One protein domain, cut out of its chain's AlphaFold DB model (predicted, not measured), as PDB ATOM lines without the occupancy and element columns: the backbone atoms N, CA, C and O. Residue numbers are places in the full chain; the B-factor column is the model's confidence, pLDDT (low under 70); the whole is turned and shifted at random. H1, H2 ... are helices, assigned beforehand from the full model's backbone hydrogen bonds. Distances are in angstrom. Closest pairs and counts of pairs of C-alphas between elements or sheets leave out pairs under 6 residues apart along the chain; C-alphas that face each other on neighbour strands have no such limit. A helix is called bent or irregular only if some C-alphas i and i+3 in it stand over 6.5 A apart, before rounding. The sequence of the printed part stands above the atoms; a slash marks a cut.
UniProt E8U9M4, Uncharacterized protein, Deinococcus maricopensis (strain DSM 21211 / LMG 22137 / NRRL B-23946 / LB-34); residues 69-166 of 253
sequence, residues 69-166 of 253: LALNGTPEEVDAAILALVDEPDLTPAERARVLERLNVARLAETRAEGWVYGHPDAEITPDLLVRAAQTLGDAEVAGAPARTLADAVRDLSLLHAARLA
ATOM      1  N   LEU A  69     266.132 234.810 206.005       85.88
ATOM      2  CA  LEU A  69     266.750 236.065 206.446       85.88
ATOM      3  C   LEU A  69     267.663 235.848 207.660       85.88
ATOM      4  O   LEU A  69     268.772 236.384 207.674       85.88
ATOM      5  N   ALA A  70     267.246 235.010 208.614       86.38
ATOM      6  CA  ALA A  70     268.021 234.663 209.806       86.38
ATOM      7  C   ALA A  70     269.356 233.954 209.492       86.38
ATOM      8  O   ALA A  70     270.283 234.013 210.293       86.38
ATOM      9  N   LEU A  71     269.529 233.401 208.282       88.56
ATOM     10  CA  LEU A  71     270.829 232.903 207.797       88.56
ATOM     11  C   LEU A  71     271.932 233.983 207.712       88.56
ATOM     12  O   LEU A  71     273.106 233.646 207.558       88.56
ATOM     13  N   ASN A  72     271.576 235.270 207.794       87.44
ATOM     14  CA  ASN A  72     272.519 236.394 207.840       87.44
ATOM     15  C   ASN A  72     272.715 236.964 209.263       87.44
ATOM     16  O   ASN A  72     273.359 238.003 209.407       87.44
ATOM     17  N   GLY A  73     272.116 236.334 210.279       86.88
ATOM     18  CA  GLY A  73     272.116 236.777 211.673       86.88
ATOM     19  C   GLY A  73     273.339 236.333 212.478       86.88
ATOM     20  O   GLY A  73     274.415 236.067 211.931       86.88
ATOM     21  N   THR A  74     273.185 236.261 213.803       88.81
ATOM     22  CA  THR A  74     274.218 235.716 214.701       88.81
ATOM     23  C   THR A  74     274.390 234.206 214.492       88.81
ATOM     24  O   THR A  74     273.494 233.554 213.958       88.81
ATOM     25  N   PRO A  75     275.517 233.601 214.916       90.25
ATOM     26  CA  PRO A  75     275.710 232.152 214.808       90.25
ATOM     27  C   PRO A  75     274.554 231.326 215.393       90.25
ATOM     28  O   PRO A  75     274.144 230.336 214.799       90.25
ATOM     29  N   GLU A  76     273.977 231.762 216.515       87.38
ATOM     30  CA  GLU A  76     272.854 231.086 217.168       87.38
ATOM     31  C   GLU A  76     271.556 231.187 216.354       87.38
ATOM     32  O   GLU A  76     270.805 230.215 216.259       87.38
ATOM     33  N   GLU A  77     271.294 232.349 215.749       84.81
ATOM     34  CA  GLU A  77     270.147 232.559 214.857       84.81
ATOM     35  C   GLU A  77     270.277 231.716 213.588       84.81
ATOM     36  O   GLU A  77     269.306 231.098 213.150       84.81
ATOM     37  N   VAL A  78     271.491 231.642 213.037       89.31
ATOM     38  CA  VAL A  78     271.813 230.826 211.866       89.31
ATOM     39  C   VAL A  78     271.587 229.345 212.163       89.31
ATOM     40  O   VAL A  78     270.890 228.680 211.399       89.31
ATOM     41  N   ASP A  79     272.113 228.824 213.273       88.94
ATOM     42  CA  ASP A  79     271.954 227.412 213.641       88.94
ATOM     43  C   ASP A  79     270.476 227.040 213.855       88.94
ATOM     44  O   ASP A  79     270.008 226.013 213.352       88.94
ATOM     45  N   ALA A  80     269.712 227.891 214.549       87.75
ATOM     46  CA  ALA A  80     268.278 227.689 214.749       87.75
ATOM     47  C   ALA A  80     267.499 227.729 213.422       87.75
ATOM     48  O   ALA A  80     266.620 226.894 213.191       87.75
ATOM     49  N   ALA A  81     267.845 228.665 212.534       89.88
ATOM     50  CA  ALA A  81     267.231 228.787 211.220       89.88
ATOM     51  C   ALA A  81     267.526 227.575 210.331       89.88
ATOM     52  O   ALA A  81     266.610 227.064 209.694       89.88
ATOM     53  N   ILE A  82     268.765 227.072 210.321       93.56
ATOM     54  CA  ILE A  82     269.147 225.873 209.561       93.56
ATOM     55  C   ILE A  82     268.346 224.661 210.035       93.56
ATOM     56  O   ILE A  82     267.795 223.937 209.208       93.56
ATOM     57  N   LEU A  83     268.241 224.452 211.353       89.94
ATOM     58  CA  LEU A  83     267.483 223.330 211.912       89.94
ATOM     59  C   LEU A  83     266.007 223.360 211.498       89.94
ATOM     60  O   LEU A  83     265.451 222.308 211.201       89.94
ATOM     61  N   ALA A  84     265.391 224.544 211.440       90.38
ATOM     62  CA  ALA A  84     264.014 224.696 210.980       90.38
ATOM     63  C   ALA A  84     263.881 224.540 209.453       90.38
ATOM     64  O   ALA A  84     263.004 223.825 208.977       90.38
ATOM     65  N   LEU A  85     264.779 225.159 208.676       94.31
ATOM     66  CA  LEU A  85     264.751 225.142 207.207       94.31
ATOM     67  C   LEU A  85     264.972 223.752 206.612       94.31
ATOM     68  O   LEU A  85     264.496 223.474 205.516       94.31
ATOM     69  N   VAL A  86     265.682 222.870 207.314       95.31
ATOM     70  CA  VAL A  86     265.898 221.490 206.863       95.31
ATOM     71  C   VAL A  86     264.583 220.712 206.727       95.31
ATOM     72  O   VAL A  86     264.456 219.892 205.813       95.31
ATOM     73  N   ASP A  87     263.609 220.991 207.595       94.19
ATOM     74  CA  ASP A  87     262.286 220.356 207.606       94.19
ATOM     75  C   ASP A  87     261.206 221.200 206.907       94.19
ATOM     76  O   ASP A  87     260.071 220.741 206.747       94.19
ATOM     77  N   GLU A  88     261.543 222.415 206.471       92.06
ATOM     78  CA  GLU A  88     260.602 223.313 205.808       92.06
ATOM     79  C   GLU A  88     260.248 222.770 204.410       92.06
ATOM     80  O   GLU A  88     261.139 222.522 203.580       92.06
ATOM     81  N   PRO A  89     258.955 222.542 204.119       88.81
ATOM     82  CA  PRO A  89     258.523 222.136 202.793       88.81
ATOM     83  C   PRO A  89     258.623 223.305 201.801       88.81
ATOM     84  O   PRO A  89     258.675 224.471 202.173       88.81
ATOM     85  N   ASP A  90     258.600 222.985 200.507       83.50
ATOM     86  CA  ASP A  90     258.399 223.968 199.431       83.50
ATOM     87  C   ASP A  90     259.506 225.038 199.287       83.50
ATOM     88  O   ASP A  90     259.302 226.086 198.665       83.50
ATOM     89  N   LEU A  91     260.717 224.750 199.786       89.50
ATOM     90  CA  LEU A  91     261.921 225.508 199.430       89.50
ATOM     91  C   LEU A  91     262.237 225.346 197.940       89.50
ATOM     92  O   LEU A  91     262.355 224.227 197.426       89.50
ATOM     93  N   THR A  92     262.450 226.469 197.257       89.25
ATOM     94  CA  THR A  92     262.904 226.488 195.863       89.25
ATOM     95  C   THR A  92     264.335 225.948 195.739       89.25
ATOM     96  O   THR A  92     265.097 225.970 196.711       89.25
ATOM     97  N   PRO A  93     264.775 225.510 194.544       88.94
ATOM     98  CA  PRO A  93     266.144 225.025 194.350       88.94
ATOM     99  C   PRO A  93     267.232 226.033 194.761       88.94
ATOM    100  O   PRO A  93     268.256 225.643 195.317       88.94
ATOM    101  N   ALA A  94     267.001 227.331 194.536       88.94
ATOM    102  CA  ALA A  94     267.936 228.383 194.935       88.94
ATOM    103  C   ALA A  94     268.005 228.548 196.463       88.94
ATOM    104  O   ALA A  94     269.083 228.727 197.025       88.94
ATOM    105  N   GLU A  95     266.866 228.446 197.148       91.69
ATOM    106  CA  GLU A  95     266.803 228.513 198.612       91.69
ATOM    107  C   GLU A  95     267.463 227.294 199.250       91.69
ATOM    108  O   GLU A  95     268.234 227.441 200.194       91.69
ATOM    109  N   ARG A  96     267.239 226.103 198.685       94.38
ATOM    110  CA  ARG A  96     267.921 224.872 199.099       94.38
ATOM    111  C   ARG A  96     269.434 225.005 199.030       94.38
ATOM    112  O   ARG A  96     270.107 224.674 199.999       94.38
ATOM    113  N   ALA A  97     269.957 225.520 197.916       93.25
ATOM    114  CA  ALA A  97     271.390 225.756 197.758       93.25
ATOM    115  C   ALA A  97     271.926 226.698 198.849       93.25
ATOM    116  O   ALA A  97     272.925 226.389 199.492       93.25
ATOM    117  N   ARG A  98     271.205 227.788 199.138       92.81
ATOM    118  CA  ARG A  98     271.583 228.746 200.186       92.81
ATOM    119  C   ARG A  98     271.601 228.133 201.591       92.81
ATOM    120  O   ARG A  98     272.458 228.488 202.394       92.81
ATOM    121  N   VAL A  99     270.672 227.228 201.905       95.06
ATOM    122  CA  VAL A  99     270.686 226.486 203.181       95.06
ATOM    123  C   VAL A  99     271.875 225.524 203.229       95.06
ATOM    124  O   VAL A  99     272.563 225.448 204.247       95.06
ATOM    125  N   LEU A 100     272.149 224.821 202.127       95.06
ATOM    126  CA  LEU A 100     273.230 223.836 202.031       95.06
ATOM    127  C   LEU A 100     274.626 224.446 202.191       95.06
ATOM    128  O   LEU A 100     275.468 223.822 202.821       95.06
ATOM    129  N   GLU A 101     274.843 225.697 201.771       93.31
ATOM    130  CA  GLU A 101     276.103 226.424 202.018       93.31
ATOM    131  C   GLU A 101     276.489 226.513 203.507       93.31
ATOM    132  O   GLU A 101     277.652 226.753 203.840       93.31
ATOM    133  N   ARG A 102     275.514 226.374 204.414       93.25
ATOM    134  CA  ARG A 102     275.716 226.446 205.868       93.25
ATOM    135  C   ARG A 102     275.404 225.136 206.591       93.25
ATOM    136  O   ARG A 102     275.868 224.940 207.713       93.25
ATOM    137  N   LEU A 103     274.627 224.245 205.979       94.44
ATOM    138  CA  LEU A 103     274.243 222.964 206.561       94.44
ATOM    139  C   LEU A 103     275.382 221.946 206.445       94.44
ATOM    140  O   LEU A 103     275.833 221.607 205.357       94.44
ATOM    141  N   ASN A 104     275.763 221.338 207.567       93.81
ATOM    142  CA  ASN A 104     276.591 220.137 207.537       93.81
ATOM    143  C   ASN A 104     275.705 218.892 207.344       93.81
ATOM    144  O   ASN A 104     275.092 218.404 208.298       93.81
ATOM    145  N   VAL A 105     275.655 218.376 206.111       94.19
ATOM    146  CA  VAL A 105     274.861 217.192 205.726       94.19
ATOM    147  C   VAL A 105     275.234 215.953 206.545       94.19
ATOM    148  O   VAL A 105     274.350 215.241 207.022       94.19
ATOM    149  N   ALA A 106     276.530 215.720 206.771       92.38
ATOM    150  CA  ALA A 106     276.999 214.587 207.565       92.38
ATOM    151  C   ALA A 106     276.505 214.676 209.015       92.38
ATOM    152  O   ALA A 106     275.986 213.702 209.549       92.38
ATOM    153  N   ARG A 107     276.576 215.864 209.627       94.75
ATOM    154  CA  ARG A 107     276.082 216.088 210.993       94.75
ATOM    155  C   ARG A 107     274.565 215.925 211.088       94.75
ATOM    156  O   ARG A 107     274.074 215.358 212.061       94.75
ATOM    157  N   LEU A 108     273.813 216.391 210.087       95.25
ATOM    158  CA  LEU A 108     272.370 216.150 210.027       95.25
ATOM    159  C   LEU A 108     272.078 214.644 210.032       95.25
ATOM    160  O   LEU A 108     271.270 214.182 210.839       95.25
ATOM    161  N   ALA A 109     272.772 213.883 209.184       95.31
ATOM    162  CA  ALA A 109     272.638 212.435 209.139       95.31
ATOM    163  C   ALA A 109     273.035 211.777 210.467       95.31
ATOM    164  O   ALA A 109     272.262 210.975 210.971       95.31
ATOM    165  N   GLU A 110     274.153 212.157 211.090       96.25
ATOM    166  CA  GLU A 110     274.575 211.645 212.406       96.25
ATOM    167  C   GLU A 110     273.477 211.787 213.463       96.25
ATOM    168  O   GLU A 110     273.193 210.843 214.196       96.25
ATOM    169  N   THR A 111     272.805 212.939 213.507       95.69
ATOM    170  CA  THR A 111     271.744 213.184 214.499       95.69
ATOM    171  C   THR A 111     270.445 212.423 214.230       95.69
ATOM    172  O   THR A 111     269.651 212.243 215.152       95.69
ATOM    173  N   ARG A 112     270.195 211.994 212.985       95.50
ATOM    174  CA  ARG A 112     268.919 211.385 212.563       95.50
ATOM    175  C   ARG A 112     269.037 209.933 212.098       95.50
ATOM    176  O   ARG A 112     268.007 209.294 211.889       95.50
ATOM    177  N   ALA A 113     270.250 209.397 211.969       95.25
ATOM    178  CA  ALA A 113     270.518 208.092 211.369       95.25
ATOM    179  C   ALA A 113     269.755 206.959 212.059       95.25
ATOM    180  O   ALA A 113     269.133 206.149 211.377       95.25
ATOM    181  N   GLU A 114     269.736 206.927 213.395       94.12
ATOM    182  CA  GLU A 114     268.987 205.908 214.141       94.12
ATOM    183  C   GLU A 114     267.493 205.931 213.794       94.12
ATOM    184  O   GLU A 114     266.905 204.890 213.503       94.12
ATOM    185  N   GLY A 115     266.890 207.125 213.757       94.19
ATOM    186  CA  GLY A 115     265.476 207.294 213.426       94.19
ATOM    187  C   GLY A 115     265.154 206.916 211.980       94.19
ATOM    188  O   GLY A 115     264.114 206.313 211.718       94.19
ATOM    189  N   TRP A 116     266.047 207.227 211.041       94.81
ATOM    190  CA  TRP A 116     265.875 206.869 209.633       94.81
ATOM    191  C   TRP A 116     266.031 205.369 209.377       94.81
ATOM    192  O   TRP A 116     265.284 204.815 208.572       94.81
ATOM    193  N   VAL A 117     266.948 204.699 210.079       94.38
ATOM    194  CA  VAL A 117     267.163 203.252 209.937       94.38
ATOM    195  C   VAL A 117     266.079 202.438 210.644       94.38
ATOM    196  O   VAL A 117     265.675 201.404 210.121       94.38
ATOM    197  N   TYR A 118     265.547 202.900 211.781       89.94
ATOM    198  CA  TYR A 118     264.549 202.156 212.568       89.94
ATOM    199  C   TYR A 118     263.303 201.734 211.762       89.94
ATOM    200  O   TYR A 118     262.724 200.682 212.023       89.94
ATOM    201  N   GLY A 119     262.894 202.535 210.772       79.81
ATOM    202  CA  GLY A 119     261.759 202.240 209.888       79.81
ATOM    203  C   GLY A 119     262.127 201.615 208.538       79.81
ATOM    204  O   GLY A 119     261.236 201.396 207.717       79.81
ATOM    205  N   HIS A 120     263.410 201.365 208.271       86.94
ATOM    206  CA  HIS A 120     263.877 200.900 206.969       86.94
ATOM    207  C   HIS A 120     263.873 199.358 206.897       86.94
ATOM    208  O   HIS A 120     264.371 198.701 207.809       86.94
ATOM    209  N   PRO A 121     263.333 198.739 205.827       84.00
ATOM    210  CA  PRO A 121     263.187 197.280 205.746       84.00
ATOM    211  C   PRO A 121     264.512 196.526 205.543       84.00
ATOM    212  O   PRO A 121     264.559 195.307 205.703       84.00
ATOM    213  N   ASP A 122     265.572 197.230 205.151       86.56
ATOM    214  CA  ASP A 122     266.880 196.647 204.854       86.56
ATOM    215  C   ASP A 122     267.776 196.583 206.096       86.56
ATOM    216  O   ASP A 122     268.286 197.604 206.556       86.56
ATOM    217  N   ALA A 123     268.001 195.369 206.600       86.38
ATOM    218  CA  ALA A 123     268.857 195.111 207.753       86.38
ATOM    219  C   ALA A 123     270.364 195.266 207.461       86.38
ATOM    220  O   ALA A 123     271.156 195.306 208.402       86.38
ATOM    221  N   GLU A 124     270.782 195.328 206.190       89.81
ATOM    222  CA  GLU A 124     272.187 195.553 205.819       89.81
ATOM    223  C   GLU A 124     272.584 197.037 205.951       89.81
ATOM    224  O   GLU A 124     273.773 197.358 206.031       89.81
ATOM    225  N   ILE A 125     271.606 197.948 206.023       93.81
ATOM    226  CA  ILE A 125     271.836 199.383 206.218       93.81
ATOM    227  C   ILE A 125     271.835 199.697 207.714       93.81
ATOM    228  O   ILE A 125     270.798 199.696 208.373       93.81
ATOM    229  N   THR A 126     273.014 200.006 208.251       95.44
ATOM    230  CA  THR A 126     273.188 200.428 209.647       95.44
ATOM    231  C   THR A 126     273.261 201.955 209.768       95.44
ATOM    232  O   THR A 126     273.587 202.626 208.782       95.44
ATOM    233  N   PRO A 127     273.026 202.533 210.966       96.38
ATOM    234  CA  PRO A 127     273.199 203.971 211.185       96.38
ATOM    235  C   PRO A 127     274.602 204.462 210.806       96.38
ATOM    236  O   PRO A 127     274.732 205.461 210.106       96.38
ATOM    237  N   ASP A 128     275.646 203.708 211.163       96.31
ATOM    238  CA  ASP A 128     277.035 204.036 210.810       96.31
ATOM    239  C   ASP A 128     277.260 204.072 209.294       96.31
ATOM    240  O   ASP A 128     277.977 204.931 208.774       96.31
ATOM    241  N   LEU A 129     276.652 203.134 208.561       95.94
ATOM    242  CA  LEU A 129     276.768 203.090 207.109       95.94
ATOM    243  C   LEU A 129     276.034 204.264 206.459       95.94
ATOM    244  O   LEU A 129     276.553 204.853 205.511       95.94
ATOM    245  N   LEU A 130     274.867 204.629 206.997       96.56
ATOM    246  CA  LEU A 130     274.105 205.796 206.566       96.56
ATOM    247  C   LEU A 130     274.912 207.083 206.769       96.56
ATOM    248  O   LEU A 130     275.018 207.882 205.843       96.56
ATOM    249  N   VAL A 131     275.543 207.261 207.933       96.81
ATOM    250  CA  VAL A 131     276.404 208.425 208.210       96.81
ATOM    251  C   VAL A 131     277.573 208.499 207.231       96.81
ATOM    252  O   VAL A 131     277.832 209.551 206.647       96.81
ATOM    253  N   ARG A 132     278.259 207.376 206.990       96.69
ATOM    254  CA  ARG A 132     279.357 207.316 206.013       96.69
ATOM    255  C   ARG A 132     278.899 207.646 204.595       96.69
ATOM    256  O   ARG A 132     279.643 208.280 203.856       96.69
ATOM    257  N   ALA A 133     277.695 207.226 204.216       96.38
ATOM    258  CA  ALA A 133     277.095 207.567 202.932       96.38
ATOM    259  C   ALA A 133     276.745 209.063 202.841       96.38
ATOM    260  O   ALA A 133     277.014 209.699 201.827       96.38
ATOM    261  N   ALA A 134     276.218 209.652 203.917       96.19
ATOM    262  CA  ALA A 134     275.909 211.079 203.974       96.19
ATOM    263  C   ALA A 134     277.157 211.960 203.795       96.19
ATOM    264  O   ALA A 134     277.087 213.017 203.174       96.19
ATOM    265  N   GLN A 135     278.314 211.510 204.294       95.94
ATOM    266  CA  GLN A 135     279.600 212.203 204.141       95.94
ATOM    267  C   GLN A 135     280.084 212.290 202.686       95.94
ATOM    268  O   GLN A 135     280.941 213.119 202.387       95.94
ATOM    269  N   THR A 136     279.570 211.447 201.786       95.69
ATOM    270  CA  THR A 136     279.933 211.472 200.361       95.69
ATOM    271  C   THR A 136     278.957 212.268 199.498       95.69
ATOM    272  O   THR A 136     279.204 212.412 198.302       95.69
ATOM    273  N   LEU A 137     277.861 212.775 200.073       95.75
ATOM    274  CA  LEU A 137     276.869 213.559 199.342       95.75
ATOM    275  C   LEU A 137     277.396 214.961 199.037       95.75
ATOM    276  O   LEU A 137     277.946 215.636 199.905       95.75
ATOM    277  N   GLY A 138     277.195 215.406 197.797       93.50
ATOM    278  CA  GLY A 138     277.493 216.775 197.385       93.50
ATOM    279  C   GLY A 138     276.268 217.683 197.475       93.50
ATOM    280  O   GLY A 138     275.152 217.262 197.174       93.50
ATOM    281  N   ASP A 139     276.475 218.960 197.788       93.31
ATOM    282  CA  ASP A 139     275.386 219.937 197.944       93.31
ATOM    283  C   ASP A 139     274.493 220.036 196.699       93.31
ATOM    284  O   ASP A 139     273.271 220.092 196.802       93.31
ATOM    285  N   ALA A 140     275.080 219.994 195.499       91.94
ATOM    286  CA  ALA A 140     274.321 220.038 194.249       91.94
ATOM    287  C   ALA A 140     273.403 218.814 194.059       91.94
ATOM    288  O   ALA A 140     272.304 218.946 193.519       91.94
ATOM    289  N   GLU A 141     273.837 217.636 194.519       94.19
ATOM    290  CA  GLU A 141     273.042 216.403 194.482       94.19
ATOM    291  C   GLU A 141     271.840 216.519 195.427       94.19
ATOM    292  O   GLU A 141     270.710 216.240 195.027       94.19
ATOM    293  N   VAL A 142     272.066 217.013 196.651       94.56
ATOM    294  CA  VAL A 142     271.010 217.212 197.655       94.56
ATOM    295  C   VAL A 142     270.020 218.296 197.218       94.56
ATOM    296  O   VAL A 142     268.809 218.099 197.312       94.56
ATOM    297  N   ALA A 143     270.506 219.423 196.690       92.25
ATOM    298  CA  ALA A 143     269.660 220.523 196.231       92.25
ATOM    299  C   ALA A 143     268.726 220.102 195.084       92.25
ATOM    300  O   ALA A 143     267.555 220.493 195.063       92.25
ATOM    301  N   GLY A 144     269.246 219.304 194.144       90.38
ATOM    302  CA  GLY A 144     268.521 218.823 192.966       90.38
ATOM    303  C   GLY A 144     267.616 217.614 193.216       90.38
ATOM    304  O   GLY A 144     266.871 217.223 192.317       90.38
ATOM    305  N   ALA A 145     267.662 217.014 194.408       91.81
ATOM    306  CA  ALA A 145     266.880 215.827 194.713       91.81
ATOM    307  C   ALA A 145     265.366 216.129 194.745       91.81
ATOM    308  O   ALA A 145     264.931 217.097 195.391       91.81
ATOM    309  N   PRO A 146     264.531 215.288 194.105       88.19
ATOM    310  CA  PRO A 146     263.081 215.445 194.089       88.19
ATOM    311  C   PRO A 146     262.472 214.963 195.414       88.19
ATOM    312  O   PRO A 146     261.840 213.915 195.485       88.19
ATOM    313  N   ALA A 147     262.681 215.733 196.476       91.69
ATOM    314  CA  ALA A 147     262.130 215.486 197.804       91.69
ATOM    315  C   ALA A 147     261.277 216.671 198.263       91.69
ATOM    316  O   ALA A 147     261.406 217.770 197.722       91.69
ATOM    317  N   ARG A 148     260.422 216.476 199.271       91.44
ATOM    318  CA  ARG A 148     259.600 217.561 199.830       91.44
ATOM    319  C   ARG A 148     260.430 218.523 200.682       91.44
ATOM    320  O   ARG A 148     260.288 219.733 200.537       91.44
ATOM    321  N   THR A 149     261.311 217.980 201.519       94.62
ATOM    322  CA  THR A 149     262.190 218.725 202.432       94.62
ATOM    323  C   THR A 149     263.662 218.422 202.137       94.62
ATOM    324  O   THR A 149     263.976 217.445 201.446       94.62
ATOM    325  N   LEU A 150     264.582 219.238 202.663       96.12
ATOM    326  CA  LEU A 150     266.018 218.931 202.604       96.12
ATOM    327  C   LEU A 150     266.353 217.693 203.444       96.12
ATOM    328  O   LEU A 150     267.190 216.892 203.036       96.12
ATOM    329  N   ALA A 151     265.675 217.497 204.579       96.06
ATOM    330  CA  ALA A 151     265.856 216.307 205.402       96.06
ATOM    331  C   ALA A 151     265.499 215.024 204.642       96.06
ATOM    332  O   ALA A 151     266.246 214.050 204.705       96.06
ATOM    333  N   ASP A 152     264.382 215.034 203.906       95.69
ATOM    334  CA  ASP A 152     263.964 213.911 203.064       95.69
ATOM    335  C   ASP A 152     264.976 213.661 201.940       95.69
ATOM    336  O   ASP A 152     265.362 212.517 201.721       95.69
ATOM    337  N   ALA A 153     265.466 214.719 201.280       96.31
ATOM    338  CA  ALA A 153     266.498 214.600 200.249       96.31
ATOM    339  C   ALA A 153     267.764 213.924 200.790       96.31
ATOM    340  O   ALA A 153     268.254 212.959 200.204       96.31
ATOM    341  N   VAL A 154     268.276 214.406 201.929       96.94
ATOM    342  CA  VAL A 154     269.466 213.839 202.573       96.94
ATOM    343  C   VAL A 154     269.215 212.400 202.999       96.94
ATOM    344  O   VAL A 154     270.070 211.554 202.745       96.94
ATOM    345  N   ARG A 155     268.062 212.098 203.608       96.31
ATOM    346  CA  ARG A 155     267.688 210.737 204.015       96.31
ATOM    347  C   ARG A 155     267.695 209.789 202.822       96.31
ATOM    348  O   ARG A 155     268.377 208.771 202.865       96.31
ATOM    349  N   ASP A 156     266.945 210.116 201.776       95.44
ATOM    350  CA  ASP A 156     266.715 209.219 200.645       95.44
ATOM    351  C   ASP A 156     268.012 208.990 199.853       95.44
ATOM    352  O   ASP A 156     268.334 207.852 199.499       95.44
ATOM    353  N   LEU A 157     268.818 210.040 199.655       96.69
ATOM    354  CA  LEU A 157     270.143 209.918 199.043       96.69
ATOM    355  C   LEU A 157     271.109 209.121 199.925       96.69
ATOM    356  O   LEU A 157     271.820 208.252 199.423       96.69
ATOM    357  N   SER A 158     271.118 209.364 201.235       96.81
ATOM    358  CA  SER A 158     271.998 208.649 202.166       96.81
ATOM    359  C   SER A 158     271.644 207.164 202.235       96.81
ATOM    360  O   SER A 158     272.544 206.332 202.227       96.81
ATOM    361  N   LEU A 159     270.356 206.808 202.228       95.44
ATOM    362  CA  LEU A 159     269.897 205.417 202.133       95.44
ATOM    363  C   LEU A 159     270.327 204.773 200.810       95.44
ATOM    364  O   LEU A 159     270.862 203.665 200.815       95.44
ATOM    365  N   LEU A 160     270.166 205.478 199.687       94.94
ATOM    366  CA  LEU A 160     270.595 204.996 198.373       94.94
ATOM    367  C   LEU A 160     272.111 204.739 198.316       94.94
ATOM    368  O   LEU A 160     272.557 203.699 197.825       94.94
ATOM    369  N   HIS A 161     272.918 205.680 198.804       95.69
ATOM    370  CA  HIS A 161     274.375 205.551 198.836       95.69
ATOM    371  C   HIS A 161     274.822 204.485 199.845       95.69
ATOM    372  O   HIS A 161     275.701 203.685 199.531       95.69
ATOM    373  N   ALA A 162     274.172 204.382 201.007       95.75
ATOM    374  CA  ALA A 162     274.437 203.323 201.980       95.75
ATOM    375  C   ALA A 162     274.142 201.938 201.392       95.75
ATOM    376  O   ALA A 162     274.955 201.028 201.534       95.75
ATOM    377  N   ALA A 163     273.042 201.789 200.650       93.62
ATOM    378  CA  ALA A 163     272.712 200.550 199.957       93.62
ATOM    379  C   ALA A 163     273.789 200.147 198.932       93.62
ATOM    380  O   ALA A 163     274.121 198.962 198.830       93.62
ATOM    381  N   ARG A 164     274.381 201.118 198.218       94.62
ATOM    382  CA  ARG A 164     275.523 200.895 197.309       94.62
ATOM    383  C   ARG A 164     276.806 200.518 198.044       94.62
ATOM    384  O   ARG A 164     277.585 199.734 197.520       94.62
ATOM    385  N   LEU A 165     277.038 201.059 199.239       94.25
ATOM    386  CA  LEU A 165     278.201 200.709 200.058       94.25
ATOM    387  C   LEU A 165     278.065 199.322 200.702       94.25
ATOM    388  O   LEU A 165     279.064 198.619 200.837       94.25
ATOM    389  N   ALA A 166     276.849 198.922 201.088       93.75
ATOM    390  CA  ALA A 166     276.572 197.609 201.675       93.75
ATOM    391  C   ALA A 166     276.772 196.466 200.668       93.75
ATOM    392  O   ALA A 166     277.201 195.369 201.028       93.75
TER     393      ALA A 166
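What this domain is: This is residues 69 to 166 of the 253 residues of an uncharacterized protein of Deinococcus maricopensis (strain DSM 21211 / LMG 22137 / NRRL B-23946 / LB-34) (UniProt E8U9M4). A long helix, H6, lies along one half of an elongated body; the helical hairpin H3 and H4 packs on it crosswise, while H5 crosses near its first residues and has H2 side by side with it. H1, with residues 69 to 74 before it, makes the other end of the long axis, near H2 but touching no helix. The printed part has 98 residues with six named helices, H1 to H6 in chain order, and no named strand; the class is all helix. The whole is compact, with a radius of gyration of the C-alphas of 13.4 A, and spans 41 by 24 by 21 A.

How they stand to each other: H1, residues 75 to 85, is close to but not clearly touching H2, residues 93 to 100; their closest C-alphas, of Ile 82 and Val 99, are 6.6 A apart. H2 touches H5, residues 139 to 144, at a shallow tilt of 30 degrees, opposite ways; their closest C-alphas, of Arg 96 and Ala 143, are 5.5 A apart. H3, residues 105 to 118, and H4, residues 127 to 134, touch as a hairpin at a steep tilt of 39 degrees, opposite ways, with the C-alphas of Ala 113 and Pro 127 closest at 4.9 A. H2 and H3 meet only through their link. The hub is H6, residues 150 to 166, which touches H3, H4 and H5. H3 and H6 are about perpendicular at 74 degrees; H6 touches H3 with residues 151 to 158 alone, the closest C-alphas being those of Trp 116 and Arg 155 at 7.1 A. H4 and H6 are about perpendicular at 73 degrees, with the C-alphas of Ala 134 and Ser 158 closest at 4.9 A. H6 touches H5 with residues 150 to 157 alone, at a steep tilt of 69.7 degrees, only just short of about perpendicular; the closest C-alphas, of Val 142 and Ala 153, are 5.8 A apart. H1 is apart from H3, H4 and H5. In H1, H2, H4, H5 and H6 every O i to N i+4 pair is within hydrogen-bond range; in H3 it is 8 of 10.

Where its parts are: H1 begins at C-alpha 75 (275.710, 232.152, 214.808) and is 15.1 A long. H2 has 8 residues. H3, 19.5 A long, begins at C-alpha 105 (274.861, 217.192, 205.726) and is irregular, with C-alphas 111 and 114 being 7.8 A apart. H4 has 8 residues and H5 has 6. H6, 23.8 A long, ends at C-alpha 166 (276.572, 197.609, 201.675).

The domain as a whole: The C-alphas farthest apart, of Gly 73 and Ala 123, are 42.0 A apart. The printed part has no cut and no long link. Its mean pLDDT is 92.6, and no printed residue is under 70.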